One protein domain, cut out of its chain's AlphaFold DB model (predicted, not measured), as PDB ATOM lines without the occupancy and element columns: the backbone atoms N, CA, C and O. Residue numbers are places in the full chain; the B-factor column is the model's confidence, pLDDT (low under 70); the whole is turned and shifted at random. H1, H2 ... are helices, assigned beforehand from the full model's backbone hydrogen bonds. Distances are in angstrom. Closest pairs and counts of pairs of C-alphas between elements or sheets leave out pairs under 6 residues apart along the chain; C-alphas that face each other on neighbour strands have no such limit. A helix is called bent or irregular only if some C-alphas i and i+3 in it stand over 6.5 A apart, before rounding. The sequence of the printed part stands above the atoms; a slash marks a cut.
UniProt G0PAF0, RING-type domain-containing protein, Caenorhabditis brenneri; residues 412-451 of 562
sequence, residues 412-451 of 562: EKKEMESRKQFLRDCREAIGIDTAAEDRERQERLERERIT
ATOM      1  N   GLU A 412       2.963 -35.054  -6.359       86.50
ATOM      2  CA  GLU A 412       2.404 -36.118  -5.501       86.50
ATOM      3  C   GLU A 412       2.570 -35.816  -4.003       86.50
ATOM      4  O   GLU A 412       1.669 -36.037  -3.200       86.50
ATOM      5  N   LYS A 413       3.742 -35.293  -3.616       87.44
ATOM      6  CA  LYS A 413       4.087 -35.030  -2.213       87.44
ATOM      7  C   LYS A 413       3.318 -33.852  -1.635       87.44
ATOM      8  O   LYS A 413       2.843 -33.975  -0.513       87.44
ATOM      9  N   LYS A 414       3.190 -32.751  -2.387       89.38
ATOM     10  CA  LYS A 414       2.367 -31.599  -1.993       89.38
ATOM     11  C   LYS A 414       0.901 -32.002  -1.869       89.38
ATOM     12  O   LYS A 414       0.270 -31.680  -0.870       89.38
ATOM     13  N   GLU A 415       0.387 -32.754  -2.839       90.44
ATOM     14  CA  GLU A 415      -1.006 -33.205  -2.841       90.44
ATOM     15  C   GLU A 415      -1.299 -34.148  -1.662       90.44
ATOM     16  O   GLU A 415      -2.229 -33.937  -0.888       90.44
ATOM     17  N   MET A 416      -0.427 -35.133  -1.428       87.25
ATOM     18  CA  MET A 416      -0.507 -36.046  -0.280       87.25
ATOM     19  C   MET A 416      -0.245 -35.377   1.079       87.25
ATOM     20  O   MET A 416      -0.461 -36.013   2.111       87.25
ATOM     21  N   GLU A 417       0.253 -34.143   1.110       89.25
ATOM     22  CA  GLU A 417       0.413 -33.330   2.319       89.25
ATOM     23  C   GLU A 417      -0.827 -32.456   2.545       89.25
ATOM     24  O   GLU A 417      -1.438 -32.548   3.609       89.25
ATOM     25  N   SER A 418      -1.291 -31.750   1.509       88.44
ATOM     26  CA  SER A 418      -2.557 -31.002   1.484       88.44
ATOM     27  C   SER A 418      -3.747 -31.879   1.896       88.44
ATOM     28  O   SER A 418      -4.461 -31.580   2.852       88.44
ATOM     29  N   ARG A 419      -3.887 -33.058   1.273       87.31
ATOM     30  CA  ARG A 419      -4.955 -34.027   1.563       87.31
ATOM     31  C   ARG A 419      -4.885 -34.613   2.976       87.31
ATOM     32  O   ARG A 419      -5.915 -35.015   3.510       87.31
ATOM     33  N   LYS A 420      -3.702 -34.674   3.604       86.69
ATOM     34  CA  LYS A 420      -3.579 -35.037   5.030       86.69
ATOM     35  C   LYS A 420      -3.984 -33.887   5.937       86.69
ATOM     36  O   LYS A 420      -4.598 -34.154   6.962       86.69
ATOM     37  N   GLN A 421      -3.620 -32.655   5.579       88.50
ATOM     38  CA  GLN A 421      -3.957 -31.489   6.381       88.50
ATOM     39  C   GLN A 421      -5.472 -31.300   6.414       88.50
ATOM     40  O   GLN A 421      -6.041 -31.411   7.491       88.50
ATOM     41  N   PHE A 422      -6.130 -31.264   5.251       89.00
ATOM     42  CA  PHE A 422      -7.593 -31.230   5.145       89.00
ATOM     43  C   PHE A 422      -8.283 -32.335   5.968       89.00
ATOM     44  O   PHE A 422      -9.258 -32.084   6.667       89.00
ATOM     45  N   LEU A 423      -7.755 -33.569   5.956       85.12
ATOM     46  CA  LEU A 423      -8.300 -34.668   6.766       85.12
ATOM     47  C   LEU A 423      -8.066 -34.521   8.281       85.12
ATOM     48  O   LEU A 423      -8.805 -35.140   9.047       85.12
ATOM     49  N   ARG A 424      -7.073 -33.739   8.726       83.12
ATOM     50  CA  ARG A 424      -6.926 -33.343  10.136       83.12
ATOM     51  C   ARG A 424      -7.858 -32.188  10.475       83.12
ATOM     52  O   ARG A 424      -8.617 -32.325  11.425       83.12
ATOM     53  N   ASP A 425      -7.891 -31.149   9.645       87.38
ATOM     54  CA  ASP A 425      -8.758 -29.979   9.816       87.38
ATOM     55  C   ASP A 425     -10.240 -30.406   9.923       87.38
ATOM     56  O   ASP A 425     -10.957 -29.990  10.831       87.38
ATOM     57  N   CYS A 426     -10.694 -31.334   9.068       85.81
ATOM     58  CA  CYS A 426     -12.040 -31.911   9.147       85.81
ATOM     59  C   CYS A 426     -12.281 -32.773  10.399       85.81
ATOM     60  O   CYS A 426     -13.412 -32.833  10.872       85.81
ATOM     61  N   ARG A 427     -11.266 -33.464  10.937       82.12
ATOM     62  CA  ARG A 427     -11.397 -34.242  12.186       82.12
ATOM     63  C   ARG A 427     -11.492 -33.326  13.402       82.12
ATOM     64  O   ARG A 427     -12.345 -33.543  14.258       82.12
ATOM     65  N   GLU A 428     -10.668 -32.287  13.434       85.12
ATOM     66  CA  GLU A 428     -10.666 -31.259  14.472       85.12
ATOM     67  C   GLU A 428     -11.996 -30.486  14.481       85.12
ATOM     68  O   GLU A 428     -12.613 -30.340  15.534       85.12
ATOM     69  N   ALA A 429     -12.537 -30.143  13.305       84.50
ATOM     70  CA  ALA A 429     -13.875 -29.557  13.157       84.50
ATOM     71  C   ALA A 429     -15.036 -30.482  13.598       84.50
ATOM     72  O   ALA A 429     -16.129 -29.998  13.888       84.50
ATOM     73  N   ILE A 430     -14.812 -31.800  13.673       85.25
ATOM     74  CA  ILE A 430     -15.757 -32.797  14.219       85.25
ATOM     75  C   ILE A 430     -15.540 -33.004  15.739       85.25
ATOM     76  O   ILE A 430     -16.302 -33.720  16.389       85.25
ATOM     77  N   GLY A 431     -14.538 -32.350  16.339       80.19
ATOM     78  CA  GLY A 431     -14.208 -32.453  17.765       80.19
ATOM     79  C   GLY A 431     -13.304 -33.638  18.124       80.19
ATOM     80  O   GLY A 431     -13.262 -34.045  19.285       80.19
ATOM     81  N   ILE A 432     -12.595 -34.219  17.150       78.19
ATOM     82  CA  ILE A 432     -11.635 -35.309  17.373       78.19
ATOM     83  C   ILE A 432     -10.245 -34.704  17.620       78.19
ATOM     84  O   ILE A 432      -9.696 -34.049  16.733       78.19
ATOM     85  N   ASP A 433      -9.647 -34.960  18.792       77.94
ATOM     86  CA  ASP A 433      -8.261 -34.562  19.094       77.94
ATOM     87  C   ASP A 433      -7.263 -35.371  18.241       77.94
ATOM     88  O   ASP A 433      -6.770 -36.436  18.626       77.94
ATOM     89  N   THR A 434      -6.942 -34.833  17.062       76.56
ATOM     90  CA  THR A 434      -5.939 -35.415  16.161       76.56
ATOM     91  C   THR A 434      -4.528 -35.394  16.753       76.56
ATOM     92  O   THR A 434      -3.704 -36.225  16.377       76.56
ATOM     93  N   ALA A 435      -4.238 -34.514  17.718       76.00
ATOM     94  CA  ALA A 435      -2.953 -34.479  18.407       76.00
ATOM     95  C   ALA A 435      -2.847 -35.573  19.482       76.00
ATOM     96  O   ALA A 435      -1.740 -36.025  19.776       76.00
ATOM     97  N   ALA A 436      -3.953 -36.045  20.068       74.56
ATOM     98  CA  ALA A 436      -3.981 -37.299  20.826       74.56
ATOM     99  C   ALA A 436      -3.763 -38.514  19.909       74.56
ATOM    100  O   ALA A 436      -2.900 -39.337  20.214       74.56
ATOM    101  N   GLU A 437      -4.457 -38.595  18.764       73.62
ATOM    102  CA  GLU A 437      -4.257 -39.683  17.790       73.62
ATOM    103  C   GLU A 437      -2.809 -39.751  17.269       73.62
ATOM    104  O   GLU A 437      -2.211 -40.828  17.268       73.62
ATOM    105  N   ASP A 438      -2.215 -38.622  16.856       76.75
ATOM    106  CA  ASP A 438      -0.830 -38.576  16.357       76.75
ATOM    107  C   ASP A 438       0.186 -38.901  17.477       76.75
ATOM    108  O   ASP A 438       1.189 -39.572  17.211       76.75
ATOM    109  N   ARG A 439      -0.083 -38.529  18.745       80.38
ATOM    110  CA  ARG A 439       0.730 -38.947  19.910       80.38
ATOM    111  C   ARG A 439       0.664 -40.458  20.141       80.38
ATOM    112  O   ARG A 439       1.714 -41.090  20.243       80.38
ATOM    113  N   GLU A 440      -0.533 -41.043  20.180       77.75
ATOM    114  CA  GLU A 440      -0.717 -42.487  20.395       77.75
ATOM    115  C   GLU A 440      -0.113 -43.302  19.240       77.75
ATOM    116  O   GLU A 440       0.624 -44.265  19.463       77.75
ATOM    117  N   ARG A 441      -0.318 -42.855  17.992       75.12
ATOM    118  CA  ARG A 441       0.339 -43.411  16.799       75.12
ATOM    119  C   ARG A 441       1.862 -43.338  16.902       75.12
ATOM    120  O   ARG A 441       2.532 -44.302  16.530       75.12
ATOM    121  N   GLN A 442       2.425 -42.226  17.373       76.62
ATOM    122  CA  GLN A 442       3.874 -42.091  17.497       76.62
ATOM    123  C   GLN A 442       4.442 -42.970  18.620       76.62
ATOM    124  O   GLN A 442       5.469 -43.612  18.401       76.62
ATOM    125  N   GLU A 443       3.778 -43.072  19.775       79.62
ATOM    126  CA  GLU A 443       4.198 -43.986  20.847       79.62
ATOM    127  C   GLU A 443       4.108 -45.453  20.402       79.62
ATOM    128  O   GLU A 443       5.031 -46.233  20.637       79.62
ATOM    129  N   ARG A 444       3.046 -45.823  19.675       75.38
ATOM    130  CA  ARG A 444       2.885 -47.152  19.071       75.38
ATOM    131  C   ARG A 444       4.040 -47.481  18.119       75.38
ATOM    132  O   ARG A 444       4.665 -48.527  18.268       75.38
ATOM    133  N   LEU A 445       4.392 -46.566  17.213       72.44
ATOM    134  CA  LEU A 445       5.519 -46.726  16.281       72.44
ATOM    135  C   LEU A 445       6.891 -46.761  16.987       72.44
ATOM    136  O   LEU A 445       7.808 -47.441  16.523       72.44
ATOM    137  N   GLU A 446       7.057 -46.052  18.106       72.38
ATOM    138  CA  GLU A 446       8.262 -46.115  18.948       72.38
ATOM    139  C   GLU A 446       8.353 -47.479  19.668       72.38
ATOM    140  O   GLU A 446       9.395 -48.135  19.650       72.38
ATOM    141  N   ARG A 447       7.231 -47.974  20.204       69.31
ATOM    142  CA  ARG A 447       7.101 -49.296  20.836       69.31
ATOM    143  C   ARG A 447       7.333 -50.441  19.841       69.31
ATOM    144  O   ARG A 447       8.007 -51.415  20.176       69.31
ATOM    145  N   GLU A 448       6.847 -50.322  18.610       62.03
ATOM    146  CA  GLU A 448       7.093 -51.270  17.510       62.03
ATOM    147  C   GLU A 448       8.561 -51.247  17.051       62.03
ATOM    148  O   GLU A 448       9.171 -52.304  16.877       62.03
ATOM    149  N   ARG A 449       9.177 -50.057  16.954       64.62
ATOM    150  CA  ARG A 449      10.619 -49.889  16.684       64.62
ATOM    151  C   ARG A 449      11.491 -50.581  17.736       64.62
ATOM    152  O   ARG A 449      12.521 -51.149  17.381       64.62
ATOM    153  N   ILE A 450      11.091 -50.532  19.009       59.97
ATOM    154  CA  ILE A 450      11.808 -51.157  20.131       59.97
ATOM    155  C   ILE A 450      11.575 -52.676  20.181       59.97
ATOM    156  O   ILE A 450      12.516 -53.433  20.407       59.97
ATOM    157  N   THR A 451      10.342 -53.141  19.955       55.97
ATOM    158  CA  THR A 451       9.983 -54.572  20.056       55.97
ATOM    159  C   THR A 451      10.308 -55.393  18.805       55.97
ATOM    160  O   THR A 451      10.369 -56.619  18.887       55.97
TER     161      THR A 451
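AT A GLANCE: This is residues 412 to 451 of the 562 residues of the protein "RING-type domain-containing protein" of Caenorhabditis brenneri (UniProt G0PAF0). Two helices of similar length, H1 and H2, meet near their ends and make an open V, with the link of residues 429 to 433 at its point. The arms spread away from that corner, and residues 412 to 422 of H1 and 436 to 451 of H2 stand free. The printed part has 40 residues, with two named helices in the order H1, H2 and no named strand, and its class is all helix. The whole is loose, with a radius of gyration of the C-alphas of 12.7 A, and flat, spanning 33 by 29 by 7 A.

HOW THE PARTS SIT: H1, residues 412 to 428, and H2, residues 434 to 451, touch only at the corner by their link, and only just, with 3 pairs of C-alphas within 8 A. H1 touches H2 with residues 424 to 428 alone, and H2 touches H1 with residue 434 alone. The closest C-alphas of the two are those of Arg 424 and Thr 434, 6.4 A apart. Their lines stand at a steep tilt of 60 degrees, and they run opposite ways. Their centres are 19.4 A apart. In H2 every O i to N i+4 pair is within hydrogen-bond range, and in H1 11 of 13 are.

IN THESE COORDINATES: H1 begins at Glu 412, with its C-alpha at (2.404, -36.118, -5.501), and measures 24.4 A from first to last C-alpha, ending at Glu 428. H2 begins at Thr 434, with its C-alpha at (-5.939, -35.415, 16.161), and measures 25.2 A, ending at C-alpha 451 at (9.983, -54.572, 20.056). Neither helix is bent.

THE WHOLE: The two C-alphas farthest apart, those of Ala 429 and Thr 451, are 35.2 A apart. The printed part has no cut, and the link from H1 to H2 is tight. The mean pLDDT of the printed part is 79.6, and residues 447 to 451 are under 70.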